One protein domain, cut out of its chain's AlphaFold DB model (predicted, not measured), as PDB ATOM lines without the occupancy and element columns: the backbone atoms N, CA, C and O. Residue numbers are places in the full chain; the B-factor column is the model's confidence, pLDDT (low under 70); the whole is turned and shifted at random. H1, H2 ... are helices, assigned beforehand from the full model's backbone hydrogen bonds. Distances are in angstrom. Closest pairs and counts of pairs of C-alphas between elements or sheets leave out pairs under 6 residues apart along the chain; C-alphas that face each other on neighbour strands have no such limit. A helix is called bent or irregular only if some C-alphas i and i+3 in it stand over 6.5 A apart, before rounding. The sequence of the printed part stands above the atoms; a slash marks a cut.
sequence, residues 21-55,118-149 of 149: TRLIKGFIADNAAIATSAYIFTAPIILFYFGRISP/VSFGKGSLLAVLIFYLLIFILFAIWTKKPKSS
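This is residues 21 to 55 and 118 to 149 of the 149 residues of the protein "Competence domain-containing protein" of Candidatus Curtissbacteria bacterium RIFCSPHIGHO2_12_41_11 (UniProt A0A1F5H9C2). Two long helices form an open V: the end of H1 meets the beginning of H2, and their other ends splay apart. Residues 52 to 53 and 118 to 119 make a short antiparallel pairing near the V's closed end. The 67 printed residues, with H1 then H2 and no named strand, are all helix in class, flat at 44 by 36 by 14 A and only just loose, close to extended, with a radius of gyration of the C-alphas of 16.0 A.

H1, residues 21 to 50, has a kink of 45 degrees near residue 44 and is only just irregular: C-alphas 41 and 44 are 6.8 A apart. With residues 44 to 48 alone it touches residues 125 to 132 of H2, residues 125 to 143; the closest C-alphas, of Pro 44 and Val 128, are 5.6 A apart. They run opposite ways at a shallow tilt of 34 degrees, only just short of steep. Every O i to N i+4 pair is within hydrogen-bond range in H2, and 24 of 26 in H1.

H1 runs 40.0 A from C-alpha 21 at (255.927, 339.490, 310.082). H2 runs 26.9 A to C-alpha 143 at (234.162, 342.020, 333.371).

Residues 21 to 39 and 136 to 149 stand free. Residues 56 to 117 are cut out, an 8.3 A gap between C-alphas 55 and 118. pLDDT is under 70 at residues 48, 51 to 53, 118 to 124 and 145 to 149.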
ATOM      1  N   THR A  21     256.265 340.546 309.112       76.56
ATOM      2  CA  THR A  21     255.927 339.490 310.082       76.56
ATOM      3  C   THR A  21     254.875 339.959 311.091       76.56
ATOM      4  O   THR A  21     254.037 339.169 311.522       76.56
ATOM      5  N   ARG A  22     254.894 341.245 311.476       74.56
ATOM      6  CA  ARG A  22     253.879 341.817 312.382       74.56
ATOM      7  C   ARG A  22     252.537 341.990 311.676       74.56
ATOM      8  O   ARG A  22     251.520 341.680 312.282       74.56
ATOM      9  N   LEU A  23     252.547 342.415 310.411       73.62
ATOM     10  CA  LEU A  23     251.334 342.574 309.604       73.62
ATOM     11  C   LEU A  23     250.636 341.233 309.357       73.62
ATOM     12  O   LEU A  23     249.441 341.118 309.605       73.62
ATOM     13  N   ILE A  24     251.390 340.201 308.962       76.31
ATOM     14  CA  ILE A  24     250.842 338.854 308.738       76.31
ATOM     15  C   ILE A  24     250.281 338.276 310.042       76.31
ATOM     16  O   ILE A  24     249.165 337.763 310.062       76.31
ATOM     17  N   LYS A  25     251.023 338.392 311.156       75.75
ATOM     18  CA  LYS A  25     250.535 337.924 312.462       75.75
ATOM     19  C   LYS A  25     249.277 338.663 312.916       75.75
ATOM     20  O   LYS A  25     248.396 338.013 313.465       75.75
ATOM     21  N   GLY A  26     249.199 339.977 312.698       77.19
ATOM     22  CA  GLY A  26     248.012 340.777 313.014       77.19
ATOM     23  C   GLY A  26     246.797 340.323 312.211       77.19
ATOM     24  O   GLY A  26     245.786 339.967 312.798       77.19
ATOM     25  N   PHE A  27     246.939 340.207 310.890       78.25
ATOM     26  CA  PHE A  27     245.844 339.806 310.005       78.25
ATOM     27  C   PHE A  27     245.281 338.415 310.340       78.25
ATOM     28  O   PHE A  27     244.068 338.231 310.419       78.25
ATOM     29  N   ILE A  28     246.157 337.439 310.606       77.81
ATOM     30  CA  ILE A  28     245.740 336.086 311.005       77.81
ATOM     31  C   ILE A  28     245.055 336.108 312.377       77.81
ATOM     32  O   ILE A  28     244.040 335.438 312.567       77.81
ATOM     33  N   ALA A  29     245.597 336.862 313.340       79.62
ATOM     34  CA  ALA A  29     245.016 336.966 314.675       79.62
ATOM     35  C   ALA A  29     243.627 337.621 314.643       79.62
ATOM     36  O   ALA A  29     242.706 337.118 315.289       79.62
ATOM     37  N   ASP A  30     243.464 338.683 313.854       80.19
ATOM     38  CA  ASP A  30     242.194 339.386 313.690       80.19
ATOM     39  C   ASP A  30     241.149 338.477 313.024       80.19
ATOM     40  O   ASP A  30     240.046 338.316 313.551       80.19
ATOM     41  N   ASN A  31     241.511 337.785 311.938       77.50
ATOM     42  CA  ASN A  31     240.615 336.832 311.274       77.50
ATOM     43  C   ASN A  31     240.211 335.674 312.196       77.50
ATOM     44  O   ASN A  31     239.037 335.294 312.240       77.50
ATOM     45  N   ALA A  32     241.154 335.134 312.972       78.12
ATOM     46  CA  ALA A  32     240.866 334.082 313.939       78.12
ATOM     47  C   ALA A  32     239.911 334.565 315.040       78.12
ATOM     48  O   ALA A  32     238.982 333.841 315.412       78.12
ATOM     49  N   ALA A  33     240.094 335.792 315.536       80.44
ATOM     50  CA  ALA A  33     239.217 336.388 316.538       80.44
ATOM     51  C   ALA A  33     237.794 336.604 315.997       80.44
ATOM     52  O   ALA A  33     236.818 336.257 316.675       80.44
ATOM     53  N   ILE A  34     237.669 337.109 314.766       81.12
ATOM     54  CA  ILE A  34     236.380 337.306 314.087       81.12
ATOM     55  C   ILE A  34     235.667 335.962 313.903       81.12
ATOM     56  O   ILE A  34     234.515 335.811 314.319       81.12
ATOM     57  N   ALA A  35     236.355 334.962 313.346       78.12
ATOM     58  CA  ALA A  35     235.778 333.644 313.094       78.12
ATOM     59  C   ALA A  35     235.355 332.936 314.390       78.12
ATOM     60  O   ALA A  35     234.276 332.345 314.454       78.12
ATOM     61  N   THR A  36     236.170 333.038 315.445       78.94
ATOM     62  CA  THR A  36     235.850 332.455 316.756       78.94
ATOM     63  C   THR A  36     234.634 333.139 317.377       78.94
ATOM     64  O   THR A  36     233.742 332.461 317.882       78.94
ATOM     65  N   SER A  37     234.548 334.468 317.290       80.81
ATOM     66  CA  SER A  37     233.402 335.230 317.803       80.81
ATOM     67  C   SER A  37     232.112 334.874 317.063       80.81
ATOM     68  O   SER A  37     231.092 334.589 317.692       80.81
ATOM     69  N   ALA A  38     232.169 334.810 315.729       79.88
ATOM     70  CA  ALA A  38     231.041 334.393 314.902       79.88
ATOM     71  C   ALA A  38     230.590 332.965 315.246       79.88
ATOM     72  O   ALA A  38     229.392 332.697 315.357       79.88
ATOM     73  N   TYR A  39     231.538 332.053 315.475       79.12
ATOM     74  CA  TYR A  39     231.218 330.694 315.891       79.12
ATOM     75  C   TYR A  39     230.541 330.650 317.262       79.12
ATOM     76  O   TYR A  39     229.511 330.002 317.396       79.12
ATOM     77  N   ILE A  40     231.053 331.364 318.268       80.81
ATOM     78  CA  ILE A  40     230.441 331.402 319.608       80.81
ATOM     79  C   ILE A  40     228.993 331.903 319.533       80.81
ATOM     80  O   ILE A  40     228.126 331.377 320.229       80.81
ATOM     81  N   PHE A  41     228.717 332.880 318.665       80.81
ATOM     82  CA  PHE A  41     227.378 333.449 318.508       80.81
ATOM     83  C   PHE A  41     226.415 332.550 317.716       80.81
ATOM     84  O   PHE A  41     225.209 332.567 317.952       80.81
ATOM     85  N   THR A  42     226.938 331.748 316.784       79.62
ATOM     86  CA  THR A  42     226.146 330.837 315.937       79.62
ATOM     87  C   THR A  42     226.047 329.419 316.503       79.62
ATOM     88  O   THR A  42     225.094 328.704 316.207       79.62
ATOM     89  N   ALA A  43     226.953 329.003 317.384       76.56
ATOM     90  CA  ALA A  43     226.922 327.690 318.026       76.56
ATOM     91  C   ALA A  43     225.582 327.360 318.722       76.56
ATOM     92  O   ALA A  43     225.114 326.235 318.537       76.56
ATOM     93  N   PRO A  44     224.900 328.284 319.438       73.62
ATOM     94  CA  PRO A  44     223.608 327.995 320.063       73.62
ATOM     95  C   PRO A  44     222.510 327.710 319.034       73.62
ATOM     96  O   PRO A  44     221.725 326.779 319.215       73.62
ATOM     97  N   ILE A  45     222.468 328.477 317.934       79.25
ATOM     98  CA  ILE A  45     221.469 328.284 316.873       79.25
ATOM     99  C   ILE A  45     221.711 326.947 316.161       79.25
ATOM    100  O   ILE A  45     220.778 326.177 315.941       79.25
ATOM    101  N   ILE A  46     222.976 326.628 315.867       75.81
ATOM    102  CA  ILE A  46     223.370 325.370 315.222       75.81
ATOM    103  C   ILE A  46     223.029 324.185 316.131       75.81
ATOM    104  O   ILE A  46     222.445 323.203 315.670       75.81
ATOM    105  N   LEU A  47     223.320 324.295 317.429       74.81
ATOM    106  CA  LEU A  47     222.963 323.282 318.417       74.81
ATOM    107  C   LEU A  47     221.448 323.064 318.477       74.81
ATOM    108  O   LEU A  47     221.009 321.919 318.513       74.81
ATOM    109  N   PHE A  48     220.650 324.131 318.456       66.62
ATOM    110  CA  PHE A  48     219.193 324.024 318.520       66.62
ATOM    111  C   PHE A  48     218.610 323.274 317.313       66.62
ATOM    112  O   PHE A  48     217.829 322.336 317.487       66.62
ATOM    113  N   TYR A  49     219.018 323.652 316.096       70.12
ATOM    114  CA  TYR A  49     218.465 323.087 314.859       70.12
ATOM    115  C   TYR A  49     219.041 321.715 314.506       70.12
ATOM    116  O   TYR A  49     218.307 320.812 314.098       70.12
ATOM    117  N   PHE A  50     220.352 321.538 314.656       70.62
ATOM    118  CA  PHE A  50     221.034 320.317 314.231       70.62
ATOM    119  C   PHE A  50     221.257 319.332 315.384       70.62
ATOM    120  O   PHE A  50     221.510 318.153 315.130       70.62
ATOM    121  N   GLY A  51     221.130 319.772 316.642       61.91
ATOM    122  CA  GLY A  51     221.343 318.939 317.832       61.91
ATOM    123  C   GLY A  51     222.800 318.519 318.033       61.91
ATOM    124  O   GLY A  51     223.065 317.603 318.808       61.91
ATOM    125  N   ARG A  52     223.734 319.126 317.289       68.94
ATOM    126  CA  ARG A  52     225.132 318.704 317.176       68.94
ATOM    127  C   ARG A  52     226.055 319.912 317.133       68.94
ATOM    128  O   ARG A  52     225.780 320.870 316.413       68.94
ATOM    129  N   ILE A  53     227.166 319.839 317.860       68.94
ATOM    130  CA  ILE A  53     228.251 320.825 317.798       68.94
ATOM    131  C   ILE A  53     229.515 320.118 317.311       68.94
ATOM    132  O   ILE A  53     229.918 319.096 317.867       68.94
ATOM    133  N   SER A  54     230.141 320.670 316.267       72.81
ATOM    134  CA  SER A  54     231.439 320.206 315.770       72.81
ATOM    135  C   SER A  54     232.562 321.072 316.349       72.81
ATOM    136  O   SER A  54     232.617 322.261 316.021       72.81
ATOM    137  N   PRO A  55     233.487 320.507 317.148       72.00
ATOM    138  CA  PRO A  55     234.649 321.233 317.670       72.00
ATOM    139  C   PRO A  55     235.597 321.738 316.577       72.00
ATOM    140  O   PRO A  55     236.366 322.666 316.800       72.00
ATOM    141  N   VAL A 118     229.421 316.208 319.071       62.75
ATOM    142  CA  VAL A 118     228.769 316.063 320.369       62.75
ATOM    143  C   VAL A 118     227.278 316.289 320.145       62.75
ATOM    144  O   VAL A 118     226.833 317.404 319.866       62.75
ATOM    145  N   SER A 119     226.526 315.190 320.152       61.06
ATOM    146  CA  SER A 119     225.101 315.161 319.855       61.06
ATOM    147  C   SER A 119     224.332 315.262 321.162       61.06
ATOM    148  O   SER A 119     224.193 314.276 321.880       61.06
ATOM    149  N   PHE A 120     223.805 316.444 321.466       60.66
ATOM    150  CA  PHE A 120     223.032 316.692 322.689       60.66
ATOM    151  C   PHE A 120     221.535 316.357 322.543       60.66
ATOM    152  O   PHE A 120     220.738 316.667 323.425       60.66
ATOM    153  N   GLY A 121     221.146 315.704 321.442       58.31
ATOM    154  CA  GLY A 121     219.747 315.438 321.104       58.31
ATOM    155  C   GLY A 121     219.074 316.667 320.480       58.31
ATOM    156  O   GLY A 121     219.339 317.809 320.855       58.31
ATOM    157  N   LYS A 122     218.222 316.448 319.470       56.34
ATOM    158  CA  LYS A 122     217.509 317.537 318.782       56.34
ATOM    159  C   LYS A 122     216.536 318.228 319.743       56.34
ATOM    160  O   LYS A 122     215.805 317.548 320.456       56.34
ATOM    161  N   GLY A 123     216.497 319.561 319.728       58.44
ATOM    162  CA  GLY A 123     215.484 320.341 320.450       58.44
ATOM    163  C   GLY A 123     215.670 320.440 321.968       58.44
ATOM    164  O   GLY A 123     214.748 320.873 322.658       58.44
ATOM    165  N   SER A 124     216.838 320.080 322.514       65.94
ATOM    166  CA  SER A 124     217.128 320.305 323.933       65.94
ATOM    167  C   SER A 124     217.294 321.804 324.209       65.94
ATOM    168  O   SER A 124     218.396 322.353 324.158       65.94
ATOM    169  N   LEU A 125     216.180 322.480 324.515       70.19
ATOM    170  CA  LEU A 125     216.172 323.860 325.014       70.19
ATOM    171  C   LEU A 125     217.105 324.012 326.222       70.19
ATOM    172  O   LEU A 125     217.785 325.025 326.342       70.19
ATOM    173  N   LEU A 126     217.201 322.976 327.065       74.88
ATOM    174  CA  LEU A 126     218.126 322.912 328.199       74.88
ATOM    175  C   LEU A 126     219.591 323.032 327.767       74.88
ATOM    176  O   LEU A 126     220.332 323.802 328.369       74.88
ATOM    177  N   ALA A 127     220.013 322.325 326.714       70.50
ATOM    178  CA  ALA A 127     221.390 322.402 326.224       70.50
ATOM    179  C   ALA A 127     221.729 323.810 325.704       70.50
ATOM    180  O   ALA A 127     222.805 324.335 325.989       70.50
ATOM    181  N   VAL A 128     220.787 324.455 325.009       73.38
ATOM    182  CA  VAL A 128     220.932 325.846 324.546       73.38
ATOM    183  C   VAL A 128     221.016 326.814 325.728       73.38
ATOM    184  O   VAL A 128     221.886 327.683 325.753       73.38
ATOM    185  N   LEU A 129     220.157 326.642 326.736       79.38
ATOM    186  CA  LEU A 129     220.114 327.497 327.923       79.38
ATOM    187  C   LEU A 129     221.402 327.384 328.755       79.38
ATOM    188  O   LEU A 129     221.950 328.403 329.175       79.38
ATOM    189  N   ILE A 130     221.930 326.166 328.924       80.12
ATOM    190  CA  ILE A 130     223.228 325.910 329.571       80.12
ATOM    191  C   ILE A 130     224.360 326.591 328.795       80.12
ATOM    192  O   ILE A 130     225.236 327.203 329.405       80.12
ATOM    193  N   PHE A 131     224.336 326.530 327.463       77.81
ATOM    194  CA  PHE A 131     225.362 327.157 326.631       77.81
ATOM    195  C   PHE A 131     225.342 328.692 326.749       77.81
ATOM    196  O   PHE A 131     226.391 329.307 326.946       77.81
ATOM    197  N   TYR A 132     224.158 329.318 326.726       80.56
ATOM    198  CA  TYR A 132     224.017 330.760 326.975       80.56
ATOM    199  C   TYR A 132     224.440 331.158 328.394       80.56
ATOM    200  O   TYR A 132     225.114 332.176 328.562       80.56
ATOM    201  N   LEU A 133     224.104 330.355 329.411       84.69
ATOM    202  CA  LEU A 133     224.552 330.579 330.789       84.69
ATOM    203  C   LEU A 133     226.078 330.509 330.912       84.69
ATOM    204  O   LEU A 133     226.672 331.362 331.568       84.69
ATOM    205  N   LEU A 134     226.723 329.545 330.254       84.06
ATOM    206  CA  LEU A 134     228.184 329.429 330.210       84.06
ATOM    207  C   LEU A 134     228.835 330.679 329.609       84.06
ATOM    208  O   LEU A 134     229.767 331.225 330.201       84.06
ATOM    209  N   ILE A 135     228.319 331.161 328.472       81.88
ATOM    210  CA  ILE A 135     228.788 332.405 327.843       81.88
ATOM    211  C   ILE A 135     228.602 333.591 328.798       81.88
ATOM    212  O   ILE A 135     229.519 334.394 328.967       81.88
ATOM    213  N   PHE A 136     227.445 333.688 329.458       84.94
ATOM    214  CA  PHE A 136     227.147 334.770 330.396       84.94
ATOM    215  C   PHE A 136     228.072 334.758 331.622       84.94
ATOM    216  O   PHE A 136     228.580 335.806 332.019       84.94
ATOM    217  N   ILE A 137     228.353 333.583 332.193       84.94
ATOM    218  CA  ILE A 137     229.286 333.423 333.318       84.94
ATOM    219  C   ILE A 137     230.706 333.809 332.893       84.94
ATOM    220  O   ILE A 137     231.366 334.573 333.598       84.94
ATOM    221  N   LEU A 138     231.172 333.335 331.734       83.38
ATOM    222  CA  LEU A 138     232.482 333.702 331.188       83.38
ATOM    223  C   LEU A 138     232.600 335.218 330.978       83.38
ATOM    224  O   LEU A 138     233.606 335.818 331.365       83.38
ATOM    225  N   PHE A 139     231.557 335.850 330.440       83.94
ATOM    226  CA  PHE A 139     231.487 337.301 330.278       83.94
ATOM    227  C   PHE A 139     231.508 338.037 331.630       83.94
ATOM    228  O   PHE A 139     232.265 338.994 331.817       83.94
ATOM    229  N   ALA A 140     230.744 337.562 332.615       81.44
ATOM    230  CA  ALA A 140     230.719 338.123 333.965       81.44
ATOM    231  C   ALA A 140     232.076 337.998 334.685       81.44
ATOM    232  O   ALA A 140     232.491 338.915 335.390       81.44
ATOM    233  N   ILE A 141     232.809 336.899 334.492       83.44
ATOM    234  CA  ILE A 141     234.166 336.729 335.038       83.44
ATOM    235  C   ILE A 141     235.145 337.696 334.361       83.44
ATOM    236  O   ILE A 141     235.978 338.302 335.033       83.44
ATOM    237  N   TRP A 142     235.033 337.883 333.043       77.94
ATOM    238  CA  TRP A 142     235.928 338.769 332.295       77.94
ATOM    239  C   TRP A 142     235.736 340.248 332.658       77.94
ATOM    240  O   TRP A 142     236.710 340.993 332.776       77.94
ATOM    241  N   THR A 143     234.492 340.661 332.906       77.19
ATOM    242  CA  THR A 143     234.162 342.020 333.371       77.19
ATOM    243  C   THR A 143     234.558 342.272 334.829       77.19
ATOM    244  O   THR A 143     234.746 343.422 335.218       77.19
ATOM    245  N   LYS A 144     234.788 341.218 335.625       70.94
ATOM    246  CA  LYS A 144     235.300 341.305 337.005       70.94
ATOM    247  C   LYS A 144     236.823 341.483 337.110       70.94
ATOM    248  O   LYS A 144     237.389 341.212 338.169       70.94
ATOM    249  N   LYS A 145     237.518 341.972 336.075       55.00
ATOM    250  CA  LYS A 145     238.897 342.459 336.256       55.00
ATOM    251  C   LYS A 145     238.872 343.697 337.169       55.00
ATOM    252  O   LYS A 145     238.250 344.691 336.794       55.00
ATOM    253  N   PRO A 146     239.503 343.663 338.358       53.53
ATOM    254  CA  PRO A 146     239.470 344.791 339.276       53.53
ATOM    255  C   PRO A 146     240.152 346.000 338.633       53.53
ATOM    256  O   PRO A 146     241.230 345.893 338.047       53.53
ATOM    257  N   LYS A 147     239.489 347.151 338.749       47.69
ATOM    258  CA  LYS A 147     240.036 348.478 338.457       47.69
ATOM    259  C   LYS A 147     241.367 348.598 339.218       47.69
ATOM    260  O   LYS A 147     241.352 348.626 340.444       47.69
ATOM    261  N   SER A 148     242.499 348.599 338.512       50.78
ATOM    262  CA  SER A 148     243.790 348.947 339.117       50.78
ATOM    263  C   SER A 148     243.719 350.418 339.510       50.78
ATOM    264  O   SER A 148     243.569 351.268 338.632       50.78
ATOM    265  N   SER A 149     243.762 350.684 340.817       40.72
ATOM    266  CA  SER A 149     244.230 351.966 341.356       40.72
ATOM    267  C   SER A 149     245.695 352.194 341.005       40.72
ATOM    268  O   SER A 149     246.393 351.190 340.715       40.72
TER     269      SER A 149